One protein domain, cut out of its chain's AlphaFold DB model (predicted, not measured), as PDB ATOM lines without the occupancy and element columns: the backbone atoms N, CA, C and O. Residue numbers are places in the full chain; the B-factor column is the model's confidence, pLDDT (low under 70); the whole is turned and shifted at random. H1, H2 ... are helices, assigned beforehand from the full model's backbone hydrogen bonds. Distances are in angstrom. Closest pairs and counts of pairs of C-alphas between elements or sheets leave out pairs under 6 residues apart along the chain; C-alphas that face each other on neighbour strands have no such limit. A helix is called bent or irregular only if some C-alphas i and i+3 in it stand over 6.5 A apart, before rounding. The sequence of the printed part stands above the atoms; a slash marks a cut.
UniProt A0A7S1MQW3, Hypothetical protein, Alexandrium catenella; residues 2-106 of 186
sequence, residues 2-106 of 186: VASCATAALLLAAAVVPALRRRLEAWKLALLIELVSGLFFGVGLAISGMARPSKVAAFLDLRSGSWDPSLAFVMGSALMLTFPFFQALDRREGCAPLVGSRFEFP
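What this domain is: This is residues 2 to 106 of the 186 residues of the protein "Hypothetical protein" of Alexandrium catenella (UniProt A0A7S1MQW3). Three long helices make an open, zigzag frame with few contacts: H1 and H2 form one narrow V, and H2 and H4 form another that opens toward the opposite end. The short helix H3 sits at the corner between H2 and H4, and the tail of residues 91 to 106, with no named element, runs from the end of H4 toward the first end of H2 and then turns back before it ends at Pro 106. Residues 2 to 16 of H1 stick out. The printed part has 105 residues with four named helices, H1, H2, H3 and H4 in that order, and no named strand; the class is all helix. The whole is loose and elongated, with a radius of gyration of the C-alphas of 17.9 A and spans of 56 by 30 by 28 A.

Where its parts are: Find C-alpha 2 at (148.021, 165.525, 164.928); there H1 begins, residues 2 to 23, 30.8 A long, with a kink of 27 degrees near residue 16. It is neither bent nor irregular, but only just: C-alphas 15 and 18 are 6.2 A apart. H2 is residues 26 to 48, from C-alpha 26 at (154.466, 194.734, 156.904), 32.6 A long. H3 is residues 53 to 60, 10.8 A long. H4, residues 70 to 90, is 30.6 A long and ends at C-alpha 90, (161.692, 182.330, 175.614); it too is only just neither bent nor irregular, with C-alphas 81 and 84 6.2 A apart.

How they stand to each other: Look first at Arg 21 and Leu 29, the closest C-alphas of H1 and H2, 7.1 A apart: these helices are close but not clearly touching. They run opposite ways at a shallow tilt of 22 degrees. H2 and H3 are apart. H3 touches H4 with residues 70 to 72 of H4 alone; the closest C-alphas, of Phe 59 and Leu 71, are 6.5 A apart, and the lines are about perpendicular at 81 degrees. H4 is close to H2 but not clearly touching, the closest C-alphas being Ser 48 and Val 74 at 7.2 A; they run opposite ways at a shallow tilt of 29 degrees. H1 is apart from H3 and H4. In H2 and H3 every O i to N i+4 pair is within hydrogen-bond range, in H1 16 of 18 and in H4 16 of 17.

The domain as a whole: The two C-alphas farthest apart, those of Arg 22 and Ser 64, are 56.9 A apart. The printed part has no cut. The links H1 to H2 and H2 to H3 are tight, and H3 to H4 is short. Residues 34 to 41 of H2 and 75 to 85 of H4 also stand free. The mean pLDDT of the printed part is 76.1; look for values under 70 at residues 2 to 15, 64 to 65, 93 to 96, 101 and 106.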
ATOM      1  N   VAL A   2     147.917 164.102 164.504       44.66
ATOM      2  CA  VAL A   2     148.021 165.525 164.928       44.66
ATOM      3  C   VAL A   2     149.454 166.085 164.846       44.66
ATOM      4  O   VAL A   2     149.652 167.192 164.355       44.66
ATOM      5  N   ALA A   3     150.467 165.288 165.209       43.75
ATOM      6  CA  ALA A   3     151.879 165.677 165.092       43.75
ATOM      7  C   ALA A   3     152.339 165.904 163.636       43.75
ATOM      8  O   ALA A   3     153.158 166.786 163.387       43.75
ATOM      9  N   SER A   4     151.778 165.162 162.669       49.25
ATOM     10  CA  SER A   4     152.061 165.330 161.233       49.25
ATOM     11  C   SER A   4     151.379 166.569 160.650       49.25
ATOM     12  O   SER A   4     151.969 167.251 159.820       49.25
ATOM     13  N   CYS A   5     150.170 166.910 161.110       49.56
ATOM     14  CA  CYS A   5     149.511 168.161 160.720       49.56
ATOM     15  C   CYS A   5     150.231 169.390 161.284       49.56
ATOM     16  O   CYS A   5     150.400 170.367 160.564       49.56
ATOM     17  N   ALA A   6     150.692 169.341 162.539       53.59
ATOM     18  CA  ALA A   6     151.418 170.451 163.155       53.59
ATOM     19  C   ALA A   6     152.773 170.699 162.473       53.59
ATOM     20  O   ALA A   6     153.118 171.840 162.182       53.59
ATOM     21  N   THR A   7     153.517 169.638 162.149       61.78
ATOM     22  CA  THR A   7     154.782 169.756 161.404       61.78
ATOM     23  C   THR A   7     154.563 170.213 159.964       61.78
ATOM     24  O   THR A   7     155.286 171.091 159.507       61.78
ATOM     25  N   ALA A   8     153.538 169.714 159.266       57.97
ATOM     26  CA  ALA A   8     153.191 170.196 157.929       57.97
ATOM     27  C   ALA A   8     152.764 171.675 157.933       57.97
ATOM     28  O   ALA A   8     153.206 172.433 157.076       57.97
ATOM     29  N   ALA A   9     151.973 172.108 158.918       60.97
ATOM     30  CA  ALA A   9     151.580 173.508 159.081       60.97
ATOM     31  C   ALA A   9     152.777 174.407 159.417       60.97
ATOM     32  O   ALA A   9     152.882 175.499 158.871       60.97
ATOM     33  N   LEU A  10     153.710 173.941 160.254       66.56
ATOM     34  CA  LEU A  10     154.944 174.663 160.576       66.56
ATOM     35  C   LEU A  10     155.893 174.759 159.377       66.56
ATOM     36  O   LEU A  10     156.491 175.810 159.170       66.56
ATOM     37  N   LEU A  11     156.010 173.706 158.564       64.69
ATOM     38  CA  LEU A  11     156.828 173.704 157.347       64.69
ATOM     39  C   LEU A  11     156.207 174.565 156.240       64.69
ATOM     40  O   LEU A  11     156.917 175.324 155.583       64.69
ATOM     41  N   LEU A  12     154.884 174.504 156.068       63.84
ATOM     42  CA  LEU A  12     154.147 175.382 155.157       63.84
ATOM     43  C   LEU A  12     154.241 176.836 155.605       63.84
ATOM     44  O   LEU A  12     154.553 177.694 154.784       63.84
ATOM     45  N   ALA A  13     154.049 177.116 156.896       66.38
ATOM     46  CA  ALA A  13     154.266 178.442 157.449       66.38
ATOM     47  C   ALA A  13     155.705 178.884 157.176       66.38
ATOM     48  O   ALA A  13     155.889 179.909 156.539       66.38
ATOM     49  N   ALA A  14     156.718 178.083 157.512       65.88
ATOM     50  CA  ALA A  14     158.127 178.411 157.286       65.88
ATOM     51  C   ALA A  14     158.508 178.631 155.809       65.88
ATOM     52  O   ALA A  14     159.458 179.362 155.543       65.88
ATOM     53  N   ALA A  15     157.785 178.048 154.848       68.88
ATOM     54  CA  ALA A  15     158.018 178.245 153.414       68.88
ATOM     55  C   ALA A  15     157.231 179.432 152.827       68.88
ATOM     56  O   ALA A  15     157.756 180.202 152.019       68.88
ATOM     57  N   VAL A  16     155.975 179.604 153.244       72.75
ATOM     58  CA  VAL A  16     155.072 180.656 152.751       72.75
ATOM     59  C   VAL A  16     155.433 182.003 153.360       72.75
ATOM     60  O   VAL A  16     155.444 183.018 152.670       72.75
ATOM     61  N   VAL A  17     155.793 182.018 154.636       72.88
ATOM     62  CA  VAL A  17     156.081 183.229 155.398       72.88
ATOM     63  C   VAL A  17     157.239 184.059 154.816       72.88
ATOM     64  O   VAL A  17     157.044 185.258 154.614       72.88
ATOM     65  N   PRO A  18     158.417 183.498 154.474       71.06
ATOM     66  CA  PRO A  18     159.507 184.272 153.879       71.06
ATOM     67  C   PRO A  18     159.192 184.755 152.462       71.06
ATOM     68  O   PRO A  18     159.765 185.747 152.009       71.06
ATOM     69  N   ALA A  19     158.321 184.046 151.739       71.19
ATOM     70  CA  ALA A  19     157.848 184.454 150.421       71.19
ATOM     71  C   ALA A  19     156.824 185.596 150.531       71.19
ATOM     72  O   ALA A  19     156.868 186.542 149.748       71.19
ATOM     73  N   LEU A  20     155.952 185.539 151.538       70.25
ATOM     74  CA  LEU A  20     154.925 186.539 151.804       70.25
ATOM     75  C   LEU A  20     155.530 187.828 152.375       70.25
ATOM     76  O   LEU A  20     155.206 188.911 151.896       70.25
ATOM     77  N   ARG A  21     156.506 187.710 153.287       73.38
ATOM     78  CA  ARG A  21     157.311 188.828 153.815       73.38
ATOM     79  C   ARG A  21     158.057 189.589 152.717       73.38
ATOM     80  O   ARG A  21     158.272 190.784 152.845       73.38
ATOM     81  N   ARG A  22     158.462 188.902 151.642       74.75
ATOM     82  CA  ARG A  22     159.143 189.518 150.491       74.75
ATOM     83  C   ARG A  22     158.194 190.193 149.498       74.75
ATOM     84  O   ARG A  22     158.660 190.975 148.680       74.75
ATOM     85  N   ARG A  23     156.900 189.863 149.525       75.62
ATOM     86  CA  ARG A  23     155.904 190.333 148.544       75.62
ATOM     87  C   ARG A  23     154.901 191.339 149.107       75.62
ATOM     88  O   ARG A  23     154.277 192.043 148.320       75.62
ATOM     89  N   LEU A  24     154.701 191.372 150.423       78.00
ATOM     90  CA  LEU A  24     153.711 192.222 151.080       78.00
ATOM     91  C   LEU A  24     154.364 193.215 152.040       78.00
ATOM     92  O   LEU A  24     155.302 192.881 152.757       78.00
ATOM     93  N   GLU A  25     153.780 194.410 152.100       81.56
ATOM     94  CA  GLU A  25     154.060 195.407 153.134       81.56
ATOM     95  C   GLU A  25     153.762 194.852 154.537       81.56
ATOM     96  O   GLU A  25     152.791 194.111 154.729       81.56
ATOM     97  N   ALA A  26     154.547 195.262 155.537       78.00
ATOM     98  CA  ALA A  26     154.466 194.734 156.904       78.00
ATOM     99  C   ALA A  26     153.061 194.850 157.529       78.00
ATOM    100  O   ALA A  26     152.601 193.925 158.195       78.00
ATOM    101  N   TRP A  27     152.343 195.945 157.263       79.44
ATOM    102  CA  TRP A  27     150.985 196.164 157.773       79.44
ATOM    103  C   TRP A  27     149.941 195.247 157.112       79.44
ATOM    104  O   TRP A  27     149.014 194.792 157.777       79.44
ATOM    105  N   LYS A  28     150.100 194.912 155.821       85.25
ATOM    106  CA  LYS A  28     149.218 193.947 155.135       85.25
ATOM    107  C   LYS A  28     149.435 192.542 155.681       85.25
ATOM    108  O   LYS A  28     148.477 191.793 155.853       85.25
ATOM    109  N   LEU A  29     150.693 192.196 155.952       82.44
ATOM    110  CA  LEU A  29     151.052 190.920 156.562       82.44
ATOM    111  C   LEU A  29     150.460 190.795 157.975       82.44
ATOM    112  O   LEU A  29     149.920 189.743 158.299       82.44
ATOM    113  N   ALA A  30     150.503 191.873 158.766       83.12
ATOM    114  CA  ALA A  30     149.894 191.939 160.095       83.12
ATOM    115  C   ALA A  30     148.392 191.631 160.050       83.12
ATOM    116  O   ALA A  30     147.946 190.664 160.661       83.12
ATOM    117  N   LEU A  31     147.643 192.373 159.226       86.38
ATOM    118  CA  LEU A  31     146.196 192.190 159.073       86.38
ATOM    119  C   LEU A  31     145.835 190.776 158.610       86.38
ATOM    120  O   LEU A  31     144.853 190.197 159.069       86.38
ATOM    121  N   LEU A  32     146.629 190.201 157.704       86.69
ATOM    122  CA  LEU A  32     146.390 188.845 157.222       86.69
ATOM    123  C   LEU A  32     146.634 187.805 158.323       86.69
ATOM    124  O   LEU A  32     145.841 186.876 158.460       86.69
ATOM    125  N   ILE A  33     147.688 187.964 159.125       84.81
ATOM    126  CA  ILE A  33     147.968 187.080 160.265       84.81
ATOM    127  C   ILE A  33     146.874 187.209 161.331       84.81
ATOM    128  O   ILE A  33     146.411 186.186 161.835       84.81
ATOM    129  N   GLU A  34     146.432 188.425 161.652       87.75
ATOM    130  CA  GLU A  34     145.349 188.687 162.608       87.75
ATOM    131  C   GLU A  34     144.032 188.054 162.150       87.75
ATOM    132  O   GLU A  34     143.390 187.331 162.916       87.75
ATOM    133  N   LEU A  35     143.668 188.246 160.879       88.94
ATOM    134  CA  LEU A  35     142.452 187.681 160.300       88.94
ATOM    135  C   LEU A  35     142.489 186.152 160.290       88.94
ATOM    136  O   LEU A  35     141.524 185.505 160.694       88.94
ATOM    137  N   VAL A  36     143.604 185.566 159.847       88.81
ATOM    138  CA  VAL A  36     143.773 184.109 159.813       88.81
ATOM    139  C   VAL A  36     143.729 183.543 161.232       88.81
ATOM    140  O   VAL A  36     143.006 182.579 161.476       88.81
ATOM    141  N   SER A  37     144.424 184.164 162.186       87.25
ATOM    142  CA  SER A  37     144.430 183.728 163.589       87.25
ATOM    143  C   SER A  37     143.036 183.809 164.212       87.25
ATOM    144  O   SER A  37     142.592 182.849 164.844       87.25
ATOM    145  N   GLY A  38     142.311 184.908 163.981       87.19
ATOM    146  CA  GLY A  38     140.929 185.080 164.429       87.19
ATOM    147  C   GLY A  38     139.978 184.056 163.808       87.19
ATOM    148  O   GLY A  38     139.141 183.490 164.510       87.19
ATOM    149  N   LEU A  39     140.148 183.743 162.520       89.75
ATOM    150  CA  LEU A  39     139.358 182.722 161.836       89.75
ATOM    151  C   LEU A  39     139.625 181.324 162.407       89.75
ATOM    152  O   LEU A  39     138.677 180.610 162.729       89.75
ATOM    153  N   PHE A  40     140.894 180.939 162.587       89.06
ATOM    154  CA  PHE A  40     141.256 179.661 163.208       89.06
ATOM    155  C   PHE A  40     140.720 179.552 164.639       89.06
ATOM    156  O   PHE A  40     140.193 178.503 165.013       89.06
ATOM    157  N   PHE A  41     140.798 180.634 165.419       86.94
ATOM    158  CA  PHE A  41     140.237 180.689 166.765       86.94
ATOM    159  C   PHE A  41     138.712 180.507 166.750       86.94
ATOM    160  O   PHE A  41     138.193 179.632 167.443       86.94
ATOM    161  N   GLY A  42     137.994 181.256 165.909       85.94
ATOM    162  CA  GLY A  42     136.538 181.154 165.775       85.94
ATOM    163  C   GLY A  42     136.073 179.772 165.305       85.94
ATOM    164  O   GLY A  42     135.163 179.191 165.897       85.94
ATOM    165  N   VAL A  43     136.735 179.199 164.294       87.12
ATOM    166  CA  VAL A  43     136.459 177.834 163.812       87.12
ATOM    167  C   VAL A  43     136.730 176.804 164.911       87.12
ATOM    168  O   VAL A  43     135.911 175.912 165.129       87.12
ATOM    169  N   GLY A  44     137.828 176.946 165.659       87.19
ATOM    170  CA  GLY A  44     138.132 176.094 166.809       87.19
ATOM    171  C   GLY A  44     137.054 176.158 167.898       87.19
ATOM    172  O   GLY A  44     136.635 175.121 168.419       87.19
ATOM    173  N   LEU A  45     136.540 177.352 168.206       84.31
ATOM    174  CA  LEU A  45     135.433 177.542 169.153       84.31
ATOM    175  C   LEU A  45     134.115 176.928 168.658       84.31
ATOM    176  O   LEU A  45     133.384 176.325 169.449       84.31
ATOM    177  N   ALA A  46     133.823 177.043 167.362       83.31
ATOM    178  CA  ALA A  46     132.632 176.456 166.756       83.31
ATOM    179  C   ALA A  46     132.674 174.919 166.799       83.31
ATOM    180  O   ALA A  46     131.714 174.291 167.245       83.31
ATOM    181  N   ILE A  47     133.806 174.317 166.409       84.56
ATOM    182  CA  ILE A  47     133.993 172.855 166.394       84.56
ATOM    183  C   ILE A  47     134.001 172.286 167.818       84.56
ATOM    184  O   ILE A  47     133.359 171.268 168.075       84.56
ATOM    185  N   SER A  48     134.687 172.942 168.758       81.38
ATOM    186  CA  SER A  48     134.723 172.509 170.165       81.38
ATOM    187  C   SER A  48     133.380 172.677 170.883       81.38
ATOM    188  O   SER A  48     133.150 172.061 171.921       81.38
ATOM    189  N   GLY A  49     132.476 173.508 170.353       78.25
ATOM    190  CA  GLY A  49     131.194 173.805 170.985       78.25
ATOM    191  C   GLY A  49     131.308 174.671 172.242       78.25
ATOM    192  O   GLY A  49     130.308 174.823 172.941       78.25
ATOM    193  N   MET A  50     132.479 175.262 172.506       78.62
ATOM    194  CA  MET A  50     132.742 176.128 173.663       78.62
ATOM    195  C   MET A  50     131.937 177.439 173.616       78.62
ATOM    196  O   MET A  50     131.761 178.101 174.634       78.62
ATOM    197  N   ALA A  51     131.384 177.779 172.449       74.88
ATOM    198  CA  ALA A  51     130.439 178.882 172.291       74.88
ATOM    199  C   ALA A  51     129.051 178.619 172.925       74.88
ATOM    200  O   ALA A  51     128.197 179.500 172.910       74.88
ATOM    201  N   ARG A  52     128.790 177.418 173.465       76.38
ATOM    202  CA  ARG A  52     127.523 177.081 174.134       76.38
ATOM    203  C   ARG A  52     127.665 177.188 175.658       76.38
ATOM    204  O   ARG A  52     128.395 176.379 176.232       76.38
ATOM    205  N   PRO A  53     126.914 178.081 176.334       74.75
ATOM    206  CA  PRO A  53     126.951 178.200 177.795       74.75
ATOM    207  C   PRO A  53     126.615 176.889 178.515       74.75
ATOM    208  O   PRO A  53     127.232 176.543 179.517       74.75
ATOM    209  N   SER A  54     125.707 176.087 177.947       76.56
ATOM    210  CA  SER A  54     125.334 174.777 178.495       76.56
ATOM    211  C   SER A  54     126.502 173.789 178.578       76.56
ATOM    212  O   SER A  54     126.548 172.986 179.504       76.56
ATOM    213  N   LYS A  55     127.472 173.861 177.657       75.44
ATOM    214  CA  LYS A  55     128.680 173.020 177.686       75.44
ATOM    215  C   LYS A  55     129.643 173.438 178.793       75.44
ATOM    216  O   LYS A  55     130.242 172.582 179.434       75.44
ATOM    217  N   VAL A  56     129.770 174.741 179.029       76.75
ATOM    218  CA  VAL A  56     130.611 175.277 180.109       76.75
ATOM    219  C   VAL A  56     129.978 174.980 181.469       76.75
ATOM    220  O   VAL A  56     130.668 174.503 182.365       76.75
ATOM    221  N   ALA A  57     128.663 175.163 181.602       77.75
ATOM    222  CA  ALA A  57     127.928 174.814 182.815       77.75
ATOM    223  C   ALA A  57     128.016 173.309 183.132       77.75
ATOM    224  O   ALA A  57     128.331 172.947 184.260       77.75
ATOM    225  N   ALA A  58     127.842 172.433 182.133       77.94
ATOM    226  CA  ALA A  58     127.973 170.981 182.310       77.94
ATOM    227  C   ALA A  58     129.398 170.534 182.686       77.94
ATOM    228  O   ALA A  58     129.570 169.518 183.355       77.94
ATOM    229  N   PHE A  59     130.430 171.284 182.289       77.25
ATOM    230  CA  PHE A  59     131.798 171.040 182.749       77.25
ATOM    231  C   PHE A  59     132.006 171.435 184.222       77.25
ATOM    232  O   PHE A  59     132.762 170.778 184.936       77.25
ATOM    233  N   LEU A  60     131.349 172.501 184.685       73.12
ATOM    234  CA  LEU A  60     131.440 172.964 186.075       73.12
ATOM    235  C   LEU A  60     130.553 172.150 187.030       73.12
ATOM    236  O   LEU A  60     130.802 172.128 188.236       73.12
ATOM    237  N   ASP A  61     129.546 171.450 186.505       78.94
ATOM    238  CA  ASP A  61     128.605 170.668 187.296       78.94
ATOM    239  C   ASP A  61     129.127 169.261 187.638       78.94
ATOM    240  O   ASP A  61     128.685 168.232 187.127       78.94
ATOM    241  N   LEU A  62     130.102 169.229 188.546       74.38
ATOM    242  CA  LEU A  62     130.701 168.002 189.087       74.38
ATOM    243  C   LEU A  62     129.773 167.253 190.062       74.38
ATOM    244  O   LEU A  62     130.090 166.139 190.478       74.38
ATOM    245  N   ARG A  63     128.652 167.863 190.473       73.62
ATOM    246  CA  ARG A  63     127.815 167.388 191.585       73.62
ATOM    247  C   ARG A  63     126.521 166.712 191.128       73.62
ATOM    248  O   ARG A  63     126.047 165.825 191.833       73.62
ATOM    249  N   SER A  64     125.938 167.110 190.000       68.25
ATOM    250  CA  SER A  64     124.625 166.614 189.552       68.25
ATOM    251  C   SER A  64     124.661 165.288 188.779       68.25
ATOM    252  O   SER A  64     123.609 164.718 188.495       68.25
ATOM    253  N   GLY A  65     125.851 164.768 188.452       66.88
ATOM    254  CA  GLY A  65     126.019 163.513 187.707       66.88
ATOM    255  C   GLY A  65     125.952 163.652 186.180       66.88
ATOM    256  O   GLY A  65     126.176 162.665 185.484       66.88
ATOM    257  N   SER A  66     125.718 164.854 185.640       71.62
ATOM    258  CA  SER A  66     125.760 165.156 184.196       71.62
ATOM    259  C   SER A  66     127.058 165.852 183.762       71.62
ATOM    260  O   SER A  66     127.040 166.727 182.895       71.62
ATOM    261  N   TRP A  67     128.178 165.493 184.391       79.25
ATOM    262  CA  TRP A  67     129.467 166.131 184.145       79.25
ATOM    263  C   TRP A  67     130.025 165.785 182.755       79.25
ATOM    264  O   TRP A  67     130.173 164.611 182.411       79.25
ATOM    265  N   ASP A  68     130.367 166.808 181.966       79.62
ATOM    266  CA  ASP A  68     130.942 166.658 180.622       79.62
ATOM    267  C   ASP A  68     132.448 167.006 180.613       79.62
ATOM    268  O   ASP A  68     132.810 168.186 180.655       79.62
ATOM    269  N   PRO A  69     133.360 166.015 180.510       80.94
ATOM    270  CA  PRO A  69     134.804 166.251 180.535       80.94
ATOM    271  C   PRO A  69     135.369 166.790 179.212       80.94
ATOM    272  O   PRO A  69     136.565 167.079 179.138       80.94
ATOM    273  N   SER A  70     134.564 166.929 178.151       80.75
ATOM    274  CA  SER A  70     135.052 167.348 176.826       80.75
ATOM    275  C   SER A  70     135.795 168.688 176.857       80.75
ATOM    276  O   SER A  70     136.803 168.850 176.164       80.75
ATOM    277  N   LEU A  71     135.380 169.619 177.723       79.69
ATOM    278  CA  LEU A  71     136.036 170.919 177.861       79.69
ATOM    279  C   LEU A  71     137.453 170.811 178.448       79.69
ATOM    280  O   LEU A  71     138.346 171.550 178.031       79.69
ATOM    281  N   ALA A  72     137.692 169.853 179.352       82.94
ATOM    282  CA  ALA A  72     139.019 169.604 179.912       82.94
ATOM    283  C   ALA A  72     140.011 169.148 178.838       82.94
ATOM    284  O   ALA A  72     141.162 169.573 178.848       82.94
ATOM    285  N   PHE A  73     139.571 168.331 177.876       85.00
ATOM    286  CA  PHE A  73     140.418 167.901 176.761       85.00
ATOM    287  C   PHE A  73     140.768 169.061 175.821       85.00
ATOM    288  O   PHE A  73     141.911 169.175 175.372       85.00
ATOM    289  N   VAL A  74     139.815 169.960 175.560       85.12
ATOM    290  CA  VAL A  74     140.055 171.158 174.741       85.12
ATOM    291  C   VAL A  74     141.046 172.090 175.439       85.12
ATOM    292  O   VAL A  74     142.072 172.439 174.858       85.12
ATOM    293  N   MET A  75     140.804 172.430 176.706       84.50
ATOM    294  CA  MET A  75     141.688 173.319 177.465       84.50
ATOM    295  C   MET A  75     143.064 172.686 177.722       84.50
ATOM    296  O   MET A  75     144.093 173.343 177.570       84.50
ATOM    297  N   GLY A  76     143.097 171.392 178.044       87.06
ATOM    298  CA  GLY A  76     144.324 170.631 178.267       87.06
ATOM    299  C   GLY A  76     145.189 170.527 177.013       87.06
ATOM    300  O   GLY A  76     146.397 170.741 177.093       87.06
ATOM    301  N   SER A  77     144.596 170.274 175.841       85.88
ATOM    302  CA  SER A  77     145.344 170.246 174.575       85.88
ATOM    303  C   SER A  77     145.887 171.628 174.195       85.88
ATOM    304  O   SER A  77     147.040 171.735 173.775       85.88
ATOM    305  N   ALA A  78     145.109 172.691 174.427       86.19
ATOM    306  CA  ALA A  78     145.569 174.061 174.229       86.19
ATOM    307  C   ALA A  78     146.778 174.380 175.123       86.19
ATOM    308  O   ALA A  78     147.790 174.878 174.623       86.19
ATOM    309  N   LEU A  79     146.727 174.032 176.414       88.06
ATOM    310  CA  LEU A  79     147.845 174.224 177.344       88.06
ATOM    311  C   LEU A  79     149.064 173.370 176.977       88.06
ATOM    312  O   LEU A  79     150.180 173.887 176.976       88.06
ATOM    313  N   MET A  80     148.864 172.100 176.609       89.44
ATOM    314  CA  MET A  80     149.954 171.206 176.201       89.44
ATOM    315  C   MET A  80     150.702 171.696 174.963       89.44
ATOM    316  O   MET A  80     151.884 171.405 174.834       89.44
ATOM    317  N   LEU A  81     150.043 172.411 174.052       86.81
ATOM    318  CA  LEU A  81     150.697 172.981 172.874       86.81
ATOM    319  C   LEU A  81     151.323 174.343 173.195       86.81
ATOM    320  O   LEU A  81     152.467 174.607 172.830       86.81
ATOM    321  N   THR A  82     150.585 175.195 173.906       85.19
ATOM    322  CA  THR A  82     150.961 176.593 174.154       85.19
ATOM    323  C   THR A  82     152.133 176.704 175.125       85.19
ATOM    324  O   THR A  82     153.090 177.429 174.862       85.19
ATOM    325  N   PHE A  83     152.111 175.950 176.225       86.50
ATOM    326  CA  PHE A  83     153.144 176.027 177.257       86.50
ATOM    327  C   PHE A  83     154.561 175.695 176.746       86.50
ATOM    328  O   PHE A  83     155.448 176.540 176.895       86.50
ATOM    329  N   PRO A  84     154.823 174.532 176.109       85.31
ATOM    330  CA  PRO A  84     156.155 174.230 175.593       85.31
ATOM    331  C   PRO A  84     156.548 175.144 174.428       85.31
ATOM    332  O   PRO A  84     157.731 175.419 174.260       85.31
ATOM    333  N   PHE A  85     155.582 175.641 173.648       84.12
ATOM    334  CA  PHE A  85     155.848 176.587 172.566       84.12
ATOM    335  C   PHE A  85     156.392 177.917 173.101       84.12
ATOM    336  O   PHE A  85     157.454 178.359 172.667       84.12
ATOM    337  N   PHE A  86     155.729 178.515 174.096       82.50
ATOM    338  CA  PHE A  86     156.209 179.745 174.733       82.50
ATOM    339  C   PHE A  86     157.530 179.534 175.485       82.50
ATOM    340  O   PHE A  86     158.424 180.368 175.375       82.50
ATOM    341  N   GLN A  87     157.703 178.398 176.170       82.06
ATOM    342  CA  GLN A  87     158.982 178.025 176.795       82.06
ATOM    343  C   GLN A  87     160.119 177.898 175.770       82.06
ATOM    344  O   GLN A  87     161.241 178.322 176.033       82.06
ATOM    345  N   ALA A  88     159.853 177.312 174.601       81.44
ATOM    346  CA  ALA A  88     160.848 177.179 173.544       81.44
ATOM    347  C   ALA A  88     161.200 178.530 172.906       81.44
ATOM    348  O   ALA A  88     162.357 178.730 172.544       81.44
ATOM    349  N   LEU A  89     160.232 179.443 172.777       80.25
ATOM    350  CA  LEU A  89     160.466 180.801 172.282       80.25
ATOM    351  C   LEU A  89     161.275 181.648 173.270       80.25
ATOM    352  O   LEU A  89     162.231 182.287 172.849       80.25
ATOM    353  N   ASP A  90     160.956 181.598 174.567       76.88
ATOM    354  CA  ASP A  90     161.692 182.330 175.614       76.88
ATOM    355  C   ASP A  90     163.159 181.871 175.738       76.88
ATOM    356  O   ASP A  90     164.026 182.635 176.149       76.88
ATOM    357  N   ARG A  91     163.465 180.625 175.350       73.69
ATOM    358  CA  ARG A  91     164.834 180.071 175.360       73.69
ATOM    359  C   ARG A  91     165.639 180.353 174.092       73.69
ATOM    360  O   ARG A  91     166.840 180.094 174.081       73.69
ATOM    361  N   ARG A  92     165.004 180.793 173.001       71.12
ATOM    362  CA  ARG A  92     165.685 181.046 171.725       71.12
ATOM    363  C   ARG A  92     166.061 182.515 171.615       71.12
ATOM    364  O   ARG A  92     165.280 183.339 171.144       71.12
ATOM    365  N   GLU A  93     167.295 182.816 171.987       59.44
ATOM    366  CA  GLU A  93     167.895 184.116 171.709       59.44
ATOM    367  C   GLU A  93     168.012 184.318 170.183       59.44
ATOM    368  O   GLU A  93     168.453 183.428 169.455       59.44
ATOM    369  N   GLY A  94     167.545 185.465 169.675       60.66
ATOM    370  CA  GLY A  94     167.611 185.819 168.248       60.66
ATOM    371  C   GLY A  94     166.391 185.448 167.387       60.66
ATOM    372  O   GLY A  94     166.397 185.709 166.183       60.66
ATOM    373  N   CYS A  95     165.319 184.884 167.957       62.88
ATOM    374  CA  CYS A  95     164.056 184.732 167.228       62.88
ATOM    375  C   CYS A  95     163.344 186.090 167.084       62.88
ATOM    376  O   CYS A  95     162.781 186.611 168.043       62.88
ATOM    377  N   ALA A  96     163.338 186.652 165.872       66.94
ATOM    378  CA  ALA A  96     162.557 187.848 165.557       66.94
ATOM    379  C   ALA A  96     161.087 187.488 165.267       66.94
ATOM    380  O   ALA A  96     160.832 186.487 164.582       66.94
ATOM    381  N   PRO A  97     160.111 188.283 165.747       74.94
ATOM    382  CA  PRO A  97     158.717 188.094 165.380       74.94
ATOM    383  C   PRO A  97     158.513 188.359 163.888       74.94
ATOM    384  O   PRO A  97     159.266 189.070 163.224       74.94
ATOM    385  N   LEU A  98     157.449 187.768 163.356       70.19
ATOM    386  CA  LEU A  98     157.095 187.891 161.947       70.19
ATOM    387  C   LEU A  98     156.669 189.296 161.534       70.19
ATOM    388  O   LEU A  98     156.931 189.739 160.416       70.19
ATOM    389  N   VAL A  99     156.007 189.962 162.467       70.94
ATOM    390  CA  VAL A  99     155.555 191.341 162.406       70.94
ATOM    391  C   VAL A  99     155.900 191.934 163.769       70.94
ATOM    392  O   VAL A  99     155.501 191.382 164.791       70.94
ATOM    393  N   GLY A 100     156.679 193.015 163.781       70.94
ATOM    394  CA  GLY A 100     157.205 193.633 165.003       70.94
ATOM    395  C   GLY A 100     158.730 193.562 165.100       70.94
ATOM    396  O   GLY A 100     159.398 192.969 164.253       70.94
ATOM    397  N   SER A 101     159.285 194.204 166.127       66.94
ATOM    398  CA  SER A 101     160.733 194.300 166.355       66.94
ATOM    399  C   SER A 101     161.265 193.230 167.311       66.94
ATOM    400  O   SER A 101     162.376 192.743 167.127       66.94
ATOM    401  N   ARG A 102     160.473 192.836 168.315       72.56
ATOM    402  CA  ARG A 102     160.841 191.856 169.346       72.56
ATOM    403  C   ARG A 102     159.604 191.172 169.919       72.56
ATOM    404  O   ARG A 102     158.517 191.742 169.888       72.56
ATOM    405  N   PHE A 103     159.771 189.962 170.449       74.88
ATOM    406  CA  PHE A 103     158.740 189.350 171.283       74.88
ATOM    407  C   PHE A 103     158.720 190.048 172.646       74.88
ATOM    408  O   PHE A 103     159.736 190.092 173.339       74.88
ATOM    409  N   GLU A 104     157.572 190.604 173.023       72.38
ATOM    410  CA  GLU A 104     157.366 191.201 174.341       72.38
ATOM    411  C   GLU A 104     156.860 190.127 175.303       72.38
ATOM    412  O   GLU A 104     155.694 189.734 175.271       72.38
ATOM    413  N   PHE A 105     157.758 189.617 176.143       70.75
ATOM    414  CA  PHE A 105     157.386 188.708 177.219       70.75
ATOM    415  C   PHE A 105     157.098 189.501 178.499       70.75
ATOM    416  O   PHE A 105     157.821 190.458 178.797       70.75
ATOM    417  N   PRO A 106     156.077 189.116 179.287       69.69
ATOM    418  CA  PRO A 106     155.879 189.699 180.604       69.69
ATOM    419  C   PRO A 106     157.120 189.453 181.482       69.69
ATOM    420  O   PRO A 106     157.769 188.410 181.353       69.69
TER     421      PRO A 106